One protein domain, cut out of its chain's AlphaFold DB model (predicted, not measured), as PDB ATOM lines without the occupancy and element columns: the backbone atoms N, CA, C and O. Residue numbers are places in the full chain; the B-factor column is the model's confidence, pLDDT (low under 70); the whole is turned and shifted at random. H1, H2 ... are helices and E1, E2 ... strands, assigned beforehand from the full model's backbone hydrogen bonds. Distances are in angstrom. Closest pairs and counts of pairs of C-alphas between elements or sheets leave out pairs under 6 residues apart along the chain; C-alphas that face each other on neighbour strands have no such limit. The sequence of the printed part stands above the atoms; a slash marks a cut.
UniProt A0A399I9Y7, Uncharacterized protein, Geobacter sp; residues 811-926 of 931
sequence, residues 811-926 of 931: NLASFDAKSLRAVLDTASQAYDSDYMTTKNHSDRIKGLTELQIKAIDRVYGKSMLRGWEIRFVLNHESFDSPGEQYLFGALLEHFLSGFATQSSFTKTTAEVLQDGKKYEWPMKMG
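What this domain is: This is residues 811 to 926 of the 931 residues of an uncharacterized protein of Geobacter sp (UniProt A0A399I9Y7). A twisted wall of four strands has H3 lying along its inner strands E2 and E3, while H1 stands up from the same face over edge strand E1 and folds back into H2 as a helical hairpin; no named helix covers the other face. The long hairpin of E1 and E2 makes much of the length, its tip, residues 859 to 864, sticking out at one end, and residues 830 to 836, at the turn from H1 into H2, stick out at the other. The printed part has 116 residues, with three named helices and four named strands in the order H1 H2 E1 E2 H3 E3 E4; the sheet runs E1 E2 E3 E4 and is mixed, and the class is mixed, helices and strands. It is compact, with a radius of gyration of the C-alphas of 15.1 A, yet elongated in outline, spanning 53 by 32 by 19 A.

Where its parts are: E1, residues 848 to 860, is 31.3 A long and bends by 61 degrees at residue 857. E2, residues 863 to 874, is 34.1 A long, from C-alpha 863 at (120.985, 117.875, 71.816). E3, residues 905 to 912, measures 23.6 A, and E4 is short, residues 918 to 920, ending at C-alpha 920 at (112.031, 97.600, 80.124). H3, residues 882 to 897, is 22.6 A long. H1, residues 817 to 828, begins at C-alpha 817 at (123.692, 85.666, 72.090) and is 16.4 A long; H2, residues 835 to 846, is 16.2 A long.

How they stand to each other: E1 and E2 form an antiparallel hairpin at 163 degrees, with N 854 and O 869 2.9 A apart, within hydrogen-bond range. E2 and E3 are parallel at 24 degrees, with N 870 and O 907 at 2.8 A. E3 and E4 form an antiparallel hairpin, with N 910 and O 919 at 2.8 A. E2, H3 and E3 make a strand-helix-strand unit, two parallel neighbour strands with a helix between, its crossover right-handed. H3 is on the sheet at a height of 8.9 A, over E2 and E3, along the strands at 23 degrees to E3 on the local plane; its closest C-alphas to E3 are those of Ser 897 and Thr 906, 6.0 A. H1 lies on the same face, giving two layers, helices on one face of a sheet; it is over E1 and stands up from the sheet at 56 degrees, and the closest C-alphas of the two are those of Ala 817 and Leu 851, 4.8 A. H2 is not on the sheet. H1 and H2 touch, the closest C-alphas being those of Arg 821 and Ile 845, 5.8 A, at a shallow tilt of 22 degrees, opposite ways. H2 and H3 are only just apart, at 8.3 A. In H1, H2 and H3 every O i to N i+4 pair is within hydrogen-bond range.

The domain as a whole: The two C-alphas farthest apart, those of Tyr 835 and Lys 862, are 53.2 A apart. The printed part has no cut and no long link. Mean pLDDT of the printed part is 86.8, under 70 at residues 830, 832 to 834 and 915.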
ATOM      1  N   ASN A 811     134.045  95.052  72.333       79.69
ATOM      2  CA  ASN A 811     133.109  96.061  71.861       79.69
ATOM      3  C   ASN A 811     131.671  95.557  72.009       79.69
ATOM      4  O   ASN A 811     131.352  94.451  71.573       79.69
ATOM      5  N   LEU A 812     130.790  96.402  72.548       81.38
ATOM      6  CA  LEU A 812     129.376  96.087  72.713       81.38
ATOM      7  C   LEU A 812     128.707  95.702  71.379       81.38
ATOM      8  O   LEU A 812     127.868  94.808  71.342       81.38
ATOM      9  N   ALA A 813     129.114  96.332  70.273       79.06
ATOM     10  CA  ALA A 813     128.574  96.075  68.936       79.06
ATOM     11  C   ALA A 813     128.870  94.666  68.388       79.06
ATOM     12  O   ALA A 813     128.230  94.245  67.423       79.06
ATOM     13  N   SER A 814     129.858  93.975  68.961       78.00
ATOM     14  CA  SER A 814     130.311  92.655  68.518       78.00
ATOM     15  C   SER A 814     129.614  91.504  69.241       78.00
ATOM     16  O   SER A 814     129.782  90.365  68.821       78.00
ATOM     17  N   PHE A 815     128.839  91.773  70.298       83.19
ATOM     18  CA  PHE A 815     128.137  90.712  71.014       83.19
ATOM     19  C   PHE A 815     126.961  90.161  70.212       83.19
ATOM     20  O   PHE A 815     126.098  90.893  69.719       83.19
ATOM     21  N   ASP A 816     126.889  88.840  70.202       85.00
ATOM     22  CA  ASP A 816     125.704  88.064  69.884       85.00
ATOM     23  C   ASP A 816     125.292  87.213  71.100       85.00
ATOM     24  O   ASP A 816     125.924  87.245  72.159       85.00
ATOM     25  N   ALA A 817     124.188  86.474  70.979       88.75
ATOM     26  CA  ALA A 817     123.692  85.666  72.090       88.75
ATOM     27  C   ALA A 817     124.680  84.562  72.485       88.75
ATOM     28  O   ALA A 817     124.782  84.230  73.662       88.75
ATOM     29  N   LYS A 818     125.398  83.982  71.519       87.88
ATOM     30  CA  LYS A 818     126.285  82.856  71.790       87.88
ATOM     31  C   LYS A 818     127.580  83.316  72.475       87.88
ATOM     32  O   LYS A 818     127.854  82.865  73.585       87.88
ATOM     33  N   SER A 819     128.241  84.339  71.929       85.00
ATOM     34  CA  SER A 819     129.432  84.958  72.520       85.00
ATOM     35  C   SER A 819     129.165  85.504  73.919       85.00
ATOM     36  O   SER A 819     129.985  85.311  74.815       85.00
ATOM     37  N   LEU A 820     128.005  86.133  74.161       88.94
ATOM     38  CA  LEU A 820     127.650  86.585  75.507       88.94
ATOM     39  C   LEU A 820     127.504  85.407  76.480       88.94
ATOM     40  O   LEU A 820     127.965  85.506  77.614       88.94
ATOM     41  N   ARG A 821     126.916  84.280  76.053       90.56
ATOM     42  CA  ARG A 821     126.845  83.072  76.891       90.56
ATOM     43  C   ARG A 821     128.226  82.519  77.210       90.56
ATOM     44  O   ARG A 821     128.491  82.281  78.379       90.56
ATOM     45  N   ALA A 822     129.110  82.403  76.223       84.94
ATOM     46  CA  ALA A 822     130.463  81.895  76.440       84.94
ATOM     47  C   ALA A 822     131.270  82.770  77.421       84.94
ATOM     48  O   ALA A 822     131.944  82.267  78.324       84.94
ATOM     49  N   VAL A 823     131.117  84.096  77.321       84.19
ATOM     50  CA  VAL A 823     131.699  85.057  78.270       84.19
ATOM     51  C   VAL A 823     131.157  84.860  79.689       84.19
ATOM     52  O   VAL A 823     131.932  84.825  80.649       84.19
ATOM     53  N   LEU A 824     129.836  84.730  79.840       88.12
ATOM     54  CA  LEU A 824     129.200  84.522  81.143       88.12
ATOM     55  C   LEU A 824     129.565  83.158  81.742       88.12
ATOM     56  O   LEU A 824     129.826  83.075  82.941       88.12
ATOM     57  N   ASP A 825     129.631  82.112  80.917       86.12
ATOM     58  CA  ASP A 825     130.024  80.766  81.330       86.12
ATOM     59  C   ASP A 825     131.466  80.774  81.839       86.12
ATOM     60  O   ASP A 825     131.723  80.291  82.943       86.12
ATOM     61  N   THR A 826     132.386  81.420  81.117       81.31
ATOM     62  CA  THR A 826     133.783  81.581  81.549       81.31
ATOM     63  C   THR A 826     133.877  82.304  82.894       81.31
ATOM     64  O   THR A 826     134.589  81.856  83.792       81.31
ATOM     65  N   ALA A 827     133.124  83.396  83.067       80.50
ATOM     66  CA  ALA A 827     133.090  84.136  84.327       80.50
ATOM     67  C   ALA A 827     132.513  83.296  85.482       80.50
ATOM     68  O   ALA A 827     133.002  83.393  86.604       80.50
ATOM     69  N   SER A 828     131.509  82.455  85.219       82.50
ATOM     70  CA  SER A 828     130.906  81.578  86.230       82.50
ATOM     71  C   SER A 828     131.824  80.424  86.655       82.50
ATOM     72  O   SER A 828     131.781  80.000  87.808       82.50
ATOM     73  N   GLN A 829     132.675  79.943  85.741       75.38
ATOM     74  CA  GLN A 829     133.584  78.808  85.937       75.38
ATOM     75  C   GLN A 829     134.939  79.197  86.545       75.38
ATOM     76  O   GLN A 829     135.787  78.332  86.755       75.38
ATOM     77  N   ALA A 830     135.169  80.480  86.837       69.19
ATOM     78  CA  ALA A 830     136.420  80.948  87.434       69.19
ATOM     79  C   ALA A 830     136.636  80.453  88.884       69.19
ATOM     80  O   ALA A 830     137.726  80.614  89.437       69.19
ATOM     81  N   TYR A 831     135.616  79.852  89.505       72.00
ATOM     82  CA  TYR A 831     135.599  79.508  90.925       72.00
ATOM     83  C   TYR A 831     135.401  78.017  91.154       72.00
ATOM     84  O   TYR A 831     134.691  77.341  90.412       72.00
ATOM     85  N   ASP A 832     135.983  77.533  92.246       64.00
ATOM     86  CA  ASP A 832     135.737  76.189  92.752       64.00
ATOM     87  C   ASP A 832     134.363  76.131  93.453       64.00
ATOM     88  O   ASP A 832     134.223  76.298  94.673       64.00
ATOM     89  N   SER A 833     133.303  76.008  92.654       65.38
ATOM     90  CA  SER A 833     131.918  75.890  93.113       65.38
ATOM     91  C   SER A 833     131.396  74.461  93.014       65.38
ATOM     92  O   SER A 833     131.838  73.667  92.188       65.38
ATOM     93  N   ASP A 834     130.407  74.141  93.853       68.50
ATOM     94  CA  ASP A 834     129.720  72.855  93.790       68.50
ATOM     95  C   ASP A 834     129.159  72.613  92.392       68.50
ATOM     96  O   ASP A 834     128.583  73.517  91.781       68.50
ATOM     97  N   TYR A 835     129.255  71.369  91.919       74.44
ATOM     98  CA  TYR A 835     128.755  70.964  90.603       74.44
ATOM     99  C   TYR A 835     127.317  71.444  90.344       74.44
ATOM    100  O   TYR A 835     127.007  71.943  89.265       74.44
ATOM    101  N   MET A 836     126.447  71.358  91.356       78.44
ATOM    102  CA  MET A 836     125.059  71.821  91.262       78.44
ATOM    103  C   MET A 836     124.947  73.338  91.085       78.44
ATOM    104  O   MET A 836     124.117  73.802  90.308       78.44
ATOM    105  N   THR A 837     125.783  74.124  91.765       78.75
ATOM    106  CA  THR A 837     125.808  75.585  91.615       78.75
ATOM    107  C   THR A 837     126.291  75.976  90.223       78.75
ATOM    108  O   THR A 837     125.642  76.782  89.559       78.75
ATOM    109  N   THR A 838     127.369  75.349  89.745       78.62
ATOM    110  CA  THR A 838     127.899  75.560  88.391       78.62
ATOM    111  C   THR A 838     126.864  75.197  87.329       78.62
ATOM    112  O   THR A 838     126.650  75.950  86.381       78.62
ATOM    113  N   LYS A 839     126.161  74.073  87.513       82.94
ATOM    114  CA  LYS A 839     125.085  73.645  86.617       82.94
ATOM    115  C   LYS A 839     123.936  74.653  86.589       82.94
ATOM    116  O   LYS A 839     123.538  75.064  85.507       82.94
ATOM    117  N   ASN A 840     123.467  75.111  87.750       85.94
ATOM    118  CA  ASN A 840     122.401  76.113  87.827       85.94
ATOM    119  C   ASN A 840     122.803  77.427  87.138       85.94
ATOM    120  O   ASN A 840     121.985  78.036  86.455       85.94
ATOM    121  N   HIS A 841     124.058  77.867  87.283       87.19
ATOM    122  CA  HIS A 841     124.566  79.035  86.557       87.19
ATOM    123  C   HIS A 841     124.553  78.805  85.044       87.19
ATOM    124  O   HIS A 841     124.012  79.637  84.316       87.19
ATOM    125  N   SER A 842     125.067  77.663  84.580       87.69
ATOM    126  CA  SER A 842     125.086  77.321  83.153       87.69
ATOM    127  C   SER A 842     123.678  77.219  82.559       87.69
ATOM    128  O   SER A 842     123.432  77.721  81.464       87.69
ATOM    129  N   ASP A 843     122.723  76.629  83.280       88.88
ATOM    130  CA  ASP A 843     121.341  76.490  82.812       88.88
ATOM    131  C   ASP A 843     120.663  77.866  82.661       88.88
ATOM    132  O   ASP A 843     120.044  78.132  81.626       88.88
ATOM    133  N   ARG A 844     120.884  78.795  83.606       90.88
ATOM    134  CA  ARG A 844     120.426  80.197  83.500       90.88
ATOM    135  C   ARG A 844     121.049  80.921  82.306       90.88
ATOM    136  O   ARG A 844     120.349  81.626  81.580       90.88
ATOM    137  N   ILE A 845     122.355  80.741  82.088       92.38
ATOM    138  CA  ILE A 845     123.093  81.359  80.976       92.38
ATOM    139  C   ILE A 845     122.568  80.836  79.633       92.38
ATOM    140  O   ILE A 845     122.287  81.627  78.731       92.38
ATOM    141  N   LYS A 846     122.323  79.525  79.511       90.88
ATOM    142  CA  LYS A 846     121.682  78.912  78.332       90.88
ATOM    143  C   LYS A 846     120.277  79.450  78.065       90.88
ATOM    144  O   LYS A 846     119.855  79.453  76.909       90.88
ATOM    145  N   GLY A 847     119.597  79.949  79.100       90.75
ATOM    146  CA  GLY A 847     118.307  80.627  79.000       90.75
ATOM    147  C   GLY A 847     118.315  81.887  78.129       90.75
ATOM    148  O   GLY A 847     117.254  82.284  77.649       90.75
ATOM    149  N   LEU A 848     119.476  82.497  77.867       93.56
ATOM    150  CA  LEU A 848     119.620  83.559  76.871       93.56
ATOM    151  C   LEU A 848     119.570  82.964  75.454       93.56
ATOM    152  O   LEU A 848     120.502  82.285  75.017       93.56
ATOM    153  N   THR A 849     118.488  83.229  74.722       92.12
ATOM    154  CA  THR A 849     118.270  82.655  73.383       92.12
ATOM    155  C   THR A 849     118.659  83.608  72.260       92.12
ATOM    156  O   THR A 849     119.334  83.202  71.317       92.12
ATOM    157  N   GLU A 850     118.270  84.878  72.368       92.56
ATOM    158  CA  GLU A 850     118.545  85.904  71.362       92.56
ATOM    159  C   GLU A 850     119.078  87.188  72.000       92.56
ATOM    160  O   GLU A 850     118.681  87.565  73.103       92.56
ATOM    161  N   LEU A 851     119.942  87.891  71.264       93.19
ATOM    162  CA  LEU A 851     120.479  89.204  71.606       93.19
ATOM    163  C   LEU A 851     120.538  90.053  70.334       93.19
ATOM    164  O   LEU A 851     121.078  89.633  69.312       93.19
ATOM    165  N   GLN A 852     119.981  91.257  70.393       91.62
ATOM    166  CA  GLN A 852     120.030  92.255  69.333       91.62
ATOM    167  C   GLN A 852     120.504  93.581  69.913       91.62
ATOM    168  O   GLN A 852     119.872  94.135  70.809       91.62
ATOM    169  N   ILE A 853     121.576  94.121  69.347       90.62
ATOM    170  CA  ILE A 853     122.134  95.416  69.736       90.62
ATOM    171  C   ILE A 853     122.050  96.348  68.527       90.62
ATOM    172  O   ILE A 853     122.521  96.017  67.437       90.62
ATOM    173  N   LYS A 854     121.395  97.502  68.686       90.06
ATOM    174  CA  LYS A 854     121.162  98.473  67.604       90.06
ATOM    175  C   LYS A 854     121.479  99.887  68.064       90.06
ATOM    176  O   LYS A 854     121.202 100.249  69.197       90.06
ATOM    177  N   ALA A 855     122.022 100.706  67.172       89.44
ATOM    178  CA  ALA A 855     122.202 102.126  67.445       89.44
ATOM    179  C   ALA A 855     120.852 102.860  67.376       89.44
ATOM    180  O   ALA A 855     120.103 102.680  66.411       89.44
ATOM    181  N   ILE A 856     120.561 103.707  68.364       90.56
ATOM    182  CA  ILE A 856     119.367 104.558  68.408       90.56
ATOM    183  C   ILE A 856     119.724 105.999  68.772       90.56
ATOM    184  O   ILE A 856     120.683 106.263  69.491       90.56
ATOM    185  N   ASP A 857     118.918 106.933  68.281       90.44
ATOM    186  CA  ASP A 857     119.079 108.368  68.486       90.44
ATOM    187  C   ASP A 857     117.958 108.873  69.424       90.44
ATOM    188  O   ASP A 857     116.779 108.563  69.220       90.44
ATOM    189  N   ARG A 858     118.311 109.609  70.486       88.50
ATOM    190  CA  ARG A 858     117.375 110.179  71.474       88.50
ATOM    191  C   ARG A 858     117.714 111.635  71.756       88.50
ATOM    192  O   ARG A 858     118.879 112.009  71.873       88.50
ATOM    193  N   VAL A 859     116.685 112.460  71.924       86.00
ATOM    194  CA  VAL A 859     116.861 113.848  72.361       86.00
ATOM    195  C   VAL A 859     117.070 113.868  73.871       86.00
ATOM    196  O   VAL A 859     116.260 113.313  74.618       86.00
ATOM    197  N   TYR A 860     118.142 114.520  74.316       81.31
ATOM    198  CA  TYR A 860     118.421 114.789  75.722       81.31
ATOM    199  C   TYR A 860     118.737 116.277  75.900       81.31
ATOM    200  O   TYR A 860     119.654 116.819  75.277       81.31
ATOM    201  N   GLY A 861     117.938 116.967  76.718       78.62
ATOM    202  CA  GLY A 861     117.976 118.428  76.803       78.62
ATOM    203  C   GLY A 861     117.653 119.067  75.448       78.62
ATOM    204  O   GLY A 861     116.518 119.001  74.988       78.62
ATOM    205  N   LYS A 862     118.660 119.669  74.802       78.00
ATOM    206  CA  LYS A 862     118.545 120.318  73.478       78.00
ATOM    207  C   LYS A 862     119.405 119.666  72.397       78.00
ATOM    208  O   LYS A 862     119.540 120.222  71.311       78.00
ATOM    209  N   SER A 863     120.022 118.528  72.697       82.31
ATOM    210  CA  SER A 863     120.985 117.875  71.816       82.31
ATOM    211  C   SER A 863     120.527 116.466  71.476       82.31
ATOM    212  O   SER A 863     119.821 115.815  72.249       82.31
ATOM    213  N   MET A 864     120.928 115.999  70.297       88.06
ATOM    214  CA  MET A 864     120.767 114.602  69.923       88.06
ATOM    215  C   MET A 864     121.911 113.800  70.533       88.06
ATOM    216  O   MET A 864     123.076 114.128  70.312       88.06
ATOM    217  N   LEU A 865     121.577 112.756  71.280       88.69
ATOM    218  CA  LEU A 865     122.524 111.754  71.744       88.69
ATOM    219  C   LEU A 865     122.268 110.454  70.996       88.69
ATOM    220  O   LEU A 865     121.119 110.085  70.743       88.69
ATOM    221  N   ARG A 866     123.347 109.745  70.669       89.31
ATOM    222  CA  ARG A 866     123.287 108.423  70.050       89.31
ATOM    223  C   ARG A 866     123.756 107.377  71.052       89.31
ATOM    224  O   ARG A 866     124.745 107.579  71.749       89.31
ATOM    225  N   GLY A 867     123.022 106.281  71.138       91.19
ATOM    226  CA  GLY A 867     123.232 105.233  72.127       91.19
ATOM    227  C   GLY A 867     122.886 103.854  71.586       91.19
ATOM    228  O   GLY A 867     122.562 103.693  70.408       91.19
ATOM    229  N   TRP A 868     122.960 102.862  72.461       91.38
ATOM    230  CA  TRP A 868     122.695 101.462  72.164       91.38
ATOM    231  C   TRP A 868     121.322 101.047  72.696       91.38
ATOM    232  O   TRP A 868     121.019 101.202  73.876       91.38
ATOM    233  N   GLU A 869     120.490 100.485  71.830       92.81
ATOM    234  CA  GLU A 869     119.311  99.717  72.205       92.81
ATOM    235  C   GLU A 869     119.691  98.239  72.260       92.81
ATOM    236  O   GLU A 869     120.091  97.654  71.252       92.81
ATOM    237  N   ILE A 870     119.560  97.649  73.441       94.31
ATOM    238  CA  ILE A 870     119.889  96.258  73.724       94.31
ATOM    239  C   ILE A 870     118.579  95.515  73.942       94.31
ATOM    240  O   ILE A 870     117.814  95.833  74.854       94.31
ATOM    241  N   ARG A 871     118.315  94.515  73.108       94.56
ATOM    242  CA  ARG A 871     117.157  93.635  73.248       94.56
ATOM    243  C   ARG A 871     117.623  92.207  73.409       94.56
ATOM    244  O   ARG A 871     118.370  91.730  72.562       94.56
ATOM    245  N   PHE A 872     117.172  91.524  74.447       94.75
ATOM    246  CA  PHE A 872     117.467  90.106  74.619       94.75
ATOM    247  C   PHE A 872     116.220  89.305  74.959       94.75
ATOM    248  O   PHE A 872     115.256  89.836  75.515       94.75
ATOM    249  N   VAL A 873     116.244  88.026  74.602       94.31
ATOM    250  CA  VAL A 873     115.142  87.092  74.833       94.31
ATOM    251  C   VAL A 873     115.590  86.035  75.835       94.31
ATOM    252  O   VAL A 873     116.657  85.437  75.684       94.31
ATOM    253  N   LEU A 874     114.774  85.827  76.868       93.62
ATOM    254  CA  LEU A 874     115.015  84.842  77.918       93.62
ATOM    255  C   LEU A 874     113.975  83.719  77.843       93.62
ATOM    256  O   LEU A 874     112.770  83.986  77.835       93.62
ATOM    257  N   ASN A 875     114.436  82.469  77.840       92.06
ATOM    258  CA  ASN A 875     113.583  81.291  77.965       92.06
ATOM    259  C   ASN A 875     113.120  81.113  79.415       92.06
ATOM    260  O   ASN A 875     113.949  81.073  80.317       92.06
ATOM    261  N   HIS A 876     111.813  80.977  79.636       88.00
ATOM    262  CA  HIS A 876     111.242  80.818  80.973       88.00
ATOM    263  C   HIS A 876     111.655  79.498  81.651       88.00
ATOM    264  O   HIS A 876     111.906  79.491  82.850       88.00
ATOM    265  N   GLU A 877     111.800  78.408  80.889       88.44
ATOM    266  CA  GLU A 877     112.096  77.059  81.417       88.44
ATOM    267  C   GLU A 877     113.495  76.923  82.041       88.44
ATOM    268  O   GLU A 877     113.756  75.985  82.787       88.44
ATOM    269  N   SER A 878     114.401  77.854  81.736       89.12
ATOM    270  CA  SER A 878     115.775  77.869  82.248       89.12
ATOM    271  C   SER A 878     115.914  78.518  83.630       89.12
ATOM    272  O   SER A 878     117.019  78.557  84.170       89.12
ATOM    273  N   PHE A 879     114.827  79.055  84.191       90.12
ATOM    274  CA  PHE A 879     114.816  79.746  85.480       90.12
ATOM    275  C   PHE A 879     113.848  79.068  86.448       90.12
ATOM    276  O   PHE A 879     112.775  78.605  86.064       90.12
ATOM    277  N   ASP A 880     114.193  79.076  87.732       88.69
ATOM    278  CA  ASP A 880     113.372  78.496  88.794       88.69
ATOM    279  C   ASP A 880     112.124  79.334  89.101       88.69
ATOM    280  O   ASP A 880     111.145  78.826  89.651       88.69
ATOM    281  N   SER A 881     112.176  80.643  88.830       90.06
ATOM    282  CA  SER A 881     111.083  81.573  89.115       90.06
ATOM    283  C   SER A 881     111.092  82.797  88.184       90.06
ATOM    284  O   SER A 881     112.159  83.215  87.722       90.06
ATOM    285  N   PRO A 882     109.933  83.451  87.953       90.19
ATOM    286  CA  PRO A 882     109.877  84.726  87.231       90.19
ATOM    287  C   PRO A 882     110.749  85.817  87.871       90.19
ATOM    288  O   PRO A 882     111.311  86.658  87.167       90.19
ATOM    289  N   GLY A 883     110.866  85.806  89.203       91.62
ATOM    290  CA  GLY A 883     111.718  86.727  89.947       91.62
ATOM    291  C   GLY A 883     113.202  86.582  89.618       91.62
ATOM    292  O   GLY A 883     113.885  87.580  89.386       91.62
ATOM    293  N   GLU A 884     113.683  85.342  89.529       91.81
ATOM    294  CA  GLU A 884     115.059  85.032  89.130       91.81
ATOM    295  C   GLU A 884     115.365  85.530  87.718       91.81
ATOM    296  O   GLU A 884     116.381  86.187  87.491       91.81
ATOM    297  N   GLN A 885     114.443  85.286  86.786       92.31
ATOM    298  CA  GLN A 885     114.549  85.738  85.403       92.31
ATOM    299  C   GLN A 885     114.646  87.269  85.305       92.31
ATOM    300  O   GLN A 885     115.448  87.800  84.534       92.31
ATOM    301  N   TYR A 886     113.853  87.997  86.098       93.19
ATOM    302  CA  TYR A 886     113.905  89.459  86.141       93.19
ATOM    303  C   TYR A 886     115.208  89.984  86.748       93.19
ATOM    304  O   TYR A 886     115.806  90.906  86.189       93.19
ATOM    305  N   LEU A 887     115.669  89.392  87.855       94.12
ATOM    306  CA  LEU A 887     116.937  89.774  88.478       94.12
ATOM    307  C   LEU A 887     118.117  89.523  87.530       94.12
ATOM    308  O   LEU A 887     118.971  90.395  87.381       94.12
ATOM    309  N   PHE A 888     118.134  88.382  86.839       94.12
ATOM    310  CA  PHE A 888     119.139  88.079  85.822       94.12
ATOM    311  C   PHE A 888     119.087  89.076  84.653       94.12
ATOM    312  O   PHE A 888     120.120  89.569  84.211       94.12
ATOM    313  N   GLY A 889     117.892  89.468  84.199       94.00
ATOM    314  CA  GLY A 889     117.738  90.527  83.199       94.00
ATOM    315  C   GLY A 889     118.285  91.885  83.662       94.00
ATOM    316  O   GLY A 889     118.961  92.569  82.892       94.00
ATOM    317  N   ALA A 890     118.051  92.260  84.924       93.12
ATOM    318  CA  ALA A 890     118.599  93.484  85.513       93.12
ATOM    319  C   ALA A 890     120.134  93.427  85.639       93.12
ATOM    320  O   ALA A 890     120.815  94.421  85.394       93.12
ATOM    321  N   LEU A 891     120.685  92.252  85.955       93.69
ATOM    322  CA  LEU A 891     122.125  92.009  85.967       93.69
ATOM    323  C   LEU A 891     122.739  92.188  84.574       93.69
ATOM    324  O   LEU A 891     123.737  92.893  84.438       93.69
ATOM    325  N   LEU A 892     122.138  91.590  83.539       92.88
ATOM    326  CA  LEU A 892     122.601  91.730  82.156       92.88
ATOM    327  C   LEU A 892     122.526  93.180  81.674       92.88
ATOM    328  O   LEU A 892     123.444  93.650  81.005       92.88
ATOM    329  N   GLU A 893     121.463  93.903  82.032       92.38
ATOM    330  CA  GLU A 893     121.345  95.334  81.752       92.38
ATOM    331  C   GLU A 893     122.521  96.116  82.341       92.38
ATOM    332  O   GLU A 893     123.172  96.875  81.616       92.38
ATOM    333  N   HIS A 894     122.828  95.892  83.619       90.88
ATOM    334  CA  HIS A 894     123.931  96.561  84.292       90.88
ATOM    335  C   HIS A 894     125.288  96.168  83.687       90.88
ATOM    336  O   HIS A 894     126.100  97.040  83.369       90.88
ATOM    337  N   PHE A 895     125.513  94.874  83.452       90.12
ATOM    338  CA  PHE A 895     126.741  94.346  82.859       90.12
ATOM    339  C   PHE A 895     127.020  94.958  81.481       90.12
ATOM    340  O   PHE A 895     128.094  95.522  81.259       90.12
ATOM    341  N   LEU A 896     126.033  94.922  80.579       89.81
ATOM    342  CA  LEU A 896     126.172  95.443  79.219       89.81
ATOM    343  C   LEU A 896     126.309  96.973  79.192       89.81
ATOM    344  O   LEU A 896     127.042  97.508  78.359       89.81
ATOM    345  N   SER A 897     125.678  97.685  80.135       87.81
ATOM    346  CA  SER A 897     125.850  99.140  80.275       87.81
ATOM    347  C   SER A 897     127.289  99.553  80.605       87.81
ATOM    348  O   SER A 897     127.714 100.645  80.230       87.81
ATOM    349  N   GLY A 898     128.071  98.668  81.233       86.00
ATOM    350  CA  GLY A 898     129.479  98.916  81.547       86.00
ATOM    351  C   GLY A 898     130.402  98.975  80.328       86.00
ATOM    352  O   GLY A 898     131.474  99.570  80.410       86.00
ATOM    353  N   PHE A 899     129.993  98.414  79.185       84.94
ATOM    354  CA  PHE A 899     130.758  98.514  77.934       84.94
ATOM    355  C   PHE A 899     130.500  99.825  77.190       84.94
ATOM    356  O   PHE A 899     131.317 100.218  76.353       84.94
ATOM    357  N   ALA A 900     129.390 100.505  77.490       87.56
ATOM    358  CA  ALA A 900     129.078 101.801  76.915       87.56
ATOM    359  C   ALA A 900     129.952 102.899  77.536       87.56
ATOM    360  O   ALA A 900     130.184 102.960  78.748       87.56
ATOM    361  N   THR A 901     130.430 103.787  76.677       85.25
ATOM    362  CA  THR A 901     131.210 104.973  77.036       85.25
ATOM    363  C   THR A 901     130.338 106.051  77.671       85.25
ATOM    364  O   THR A 901     129.128 106.101  77.460       85.25
ATOM    365  N   GLN A 902     130.961 106.982  78.391       84.00
ATOM    366  CA  GLN A 902     130.268 108.142  78.967       84.00
ATOM    367  C   GLN A 902     129.600 109.064  77.924       84.00
ATOM    368  O   GLN A 902     128.718 109.847  78.275       84.00
ATOM    369  N   SER A 903     129.985 108.979  76.645       83.19
ATOM    370  CA  SER A 903     129.390 109.721  75.520       83.19
ATOM    371  C   SER A 903     128.112 109.087  74.962       83.19
ATOM    372  O   SER A 903     127.397 109.741  74.199       83.19
ATOM    373  N   SER A 904     127.807 107.841  75.326       88.31
ATOM    374  CA  SER A 904     126.656 107.089  74.826       88.31
ATOM    375  C   SER A 904     125.725 106.659  75.963       88.31
ATOM    376  O   SER A 904     126.107 106.596  77.131       88.31
ATOM    377  N   PHE A 905     124.464 106.390  75.629       91.25
ATOM    378  CA  PHE A 905     123.495 105.823  76.569       91.25
ATOM    379  C   PHE A 905     123.126 104.398  76.160       91.25
ATOM    380  O   PHE A 905     123.256 104.026  74.992       91.25
ATOM    381  N   THR A 906     122.610 103.617  77.100       92.50
ATOM    382  CA  THR A 906     122.006 102.311  76.845       92.50
ATOM    383  C   THR A 906     120.517 102.340  77.168       92.50
ATOM    384  O   THR A 906     120.066 102.988  78.116       92.50
ATOM    385  N   LYS A 907     119.729 101.648  76.347       93.00
ATOM    386  CA  LYS A 907     118.321 101.342  76.595       93.00
ATOM    387  C   LYS A 907     118.141  99.840  76.465       93.00
ATOM    388  O   LYS A 907     118.356  99.301  75.384       93.00
ATOM    389  N   THR A 908     117.706  99.189  77.536       94.56
ATOM    390  CA  THR A 908     117.649  97.728  77.586       94.56
ATOM    391  C   THR A 908     116.219  97.233  77.729       94.56
ATOM    392  O   THR A 908     115.451  97.738  78.552       94.56
ATOM    393  N   THR A 909     115.865  96.231  76.929       94.00
ATOM    394  CA  THR A 909     114.565  95.560  76.972       94.00
ATOM    395  C   THR A 909     114.748  94.046  76.938       94.00
ATOM    396  O   THR A 909     115.454  93.537  76.068       94.00
ATOM    397  N   ALA A 910     114.080  93.327  77.832       93.75
ATOM    398  CA  ALA A 910     114.035  91.871  77.830       93.75
ATOM    399  C   ALA A 910     112.649  91.386  77.406       93.75
ATOM    400  O   ALA A 910     111.638  91.901  77.891       93.75
ATOM    401  N   GLU A 911     112.599  90.374  76.549       92.62
ATOM    402  CA  GLU A 911     111.367  89.678  76.180       92.62
ATOM    403  C   GLU A 911     111.400  88.245  76.719       92.62
ATOM    404  O   GLU A 911     112.424  87.563  76.654       92.62
ATOM    405  N   VAL A 912     110.284  87.785  77.280       87.50
ATOM    406  CA  VAL A 912     110.159  86.417  77.791       87.50
ATOM    407  C   VAL A 912     109.520  85.532  76.729       87.50
ATOM    408  O   VAL A 912     108.411  85.808  76.260       87.50
ATOM    409  N   LEU A 913     110.224  84.459  76.369       81.94
ATOM    410  CA  LEU A 913     109.732  83.419  75.468       81.94
ATOM    411  C   LEU A 913     108.473  82.765  76.065       81.94
ATOM    412  O   LEU A 913     108.384  82.582  77.274       81.94
ATOM    413  N   GLN A 914     107.504  82.425  75.211       71.38
ATOM    414  CA  GLN A 914     106.176  81.874  75.548       71.38
ATOM    415  C   GLN A 914     105.185  82.862  76.201       71.38
ATOM    416  O   GLN A 914     104.045  82.946  75.752       71.38
ATOM    417  N   ASP A 915     105.612  83.667  77.178       69.88
ATOM    418  CA  ASP A 915     104.723  84.599  77.896       69.88
ATOM    419  C   ASP A 915     104.470  85.924  77.153       69.88
ATOM    420  O   ASP A 915     103.517  86.645  77.460       69.88
ATOM    421  N   GLY A 916     105.362  86.315  76.233       72.88
ATOM    422  CA  GLY A 916     105.302  87.605  75.530       72.88
ATOM    423  C   GLY A 916     105.479  88.831  76.440       72.88
ATOM    424  O   GLY A 916     105.314  89.970  75.991       72.88
ATOM    425  N   LYS A 917     105.811  88.621  77.721       83.12
ATOM    426  CA  LYS A 917     106.071  89.683  78.699       83.12
ATOM    427  C   LYS A 917     107.325  90.453  78.306       83.12
ATOM    428  O   LYS A 917     108.331  89.864  77.912       83.12
ATOM    429  N   LYS A 918     107.263  91.778  78.462       88.75
ATOM    430  CA  LYS A 918     108.383  92.684  78.196       88.75
ATOM    431  C   LYS A 918     108.791  93.425  79.461       88.75
ATOM    432  O   LYS A 918     107.976  94.116  80.088       88.75
ATOM    433  N   TYR A 919     110.061  93.297  79.816       90.81
ATOM    434  CA  TYR A 919     110.702  94.092  80.855       90.81
ATOM    435  C   TYR A 919     111.507  95.203  80.188       90.81
ATOM    436  O   TYR A 919     112.288  94.952  79.275       90.81
ATOM    437  N   GLU A 920     111.300  96.438  80.628       90.75
ATOM    438  CA  GLU A 920     112.031  97.600  80.124       90.75
ATOM    439  C   GLU A 920     112.676  98.318  81.303       90.75
ATOM    440  O   GLU A 920     112.000  98.596  82.300       90.75
ATOM    441  N   TRP A 921     113.967  98.621  81.174       91.00
ATOM    442  CA  TRP A 921     114.726  99.396  82.153       91.00
ATOM    443  C   TRP A 921     114.902 100.844  81.674       91.00
ATOM    444  O   TRP A 921     114.898 101.106  80.463       91.00
ATOM    445  N   PRO A 922     115.027 101.813  82.601       87.50
ATOM    446  CA  PRO A 922     115.254 103.208  82.242       87.50
ATOM    447  C   PRO A 922     116.576 103.381  81.487       87.50
ATOM    448  O   PRO A 922     117.521 102.623  81.682       87.50
ATOM    449  N   MET A 923     116.647 104.411  80.639       88.50
ATOM    450  CA  MET A 923     117.881 104.737  79.919       88.50
ATOM    451  C   MET A 923     118.978 105.158  80.904       88.50
ATOM    452  O   MET A 923     118.728 105.996  81.774       88.50
ATOM    453  N   LYS A 924     120.188 104.621  80.732       86.50
ATOM    454  CA  LYS A 924     121.368 104.963  81.539       86.50
ATOM    455  C   LYS A 924     122.491 105.476  80.651       86.50
ATOM    456  O   LYS A 924     122.644 105.027  79.521       86.50
ATOM    457  N   MET A 925     123.277 106.418  81.163       87.19
ATOM    458  CA  MET A 925     124.529 106.810  80.512       87.19
ATOM    459  C   MET A 925     125.586 105.732  80.757       87.19
ATOM    460  O   MET A 925     125.603 105.120  81.829       87.19
ATOM    461  N   GLY A 926     126.456 105.504  79.774       81.56
ATOM    462  CA  GLY A 926     127.582 104.592  79.924       81.56
ATOM    463  C   GLY A 926     128.566 105.075  80.990       81.56
ATOM    464  O   GLY A 926     128.659 106.267  81.293       81.56
TER     465      GLY A 926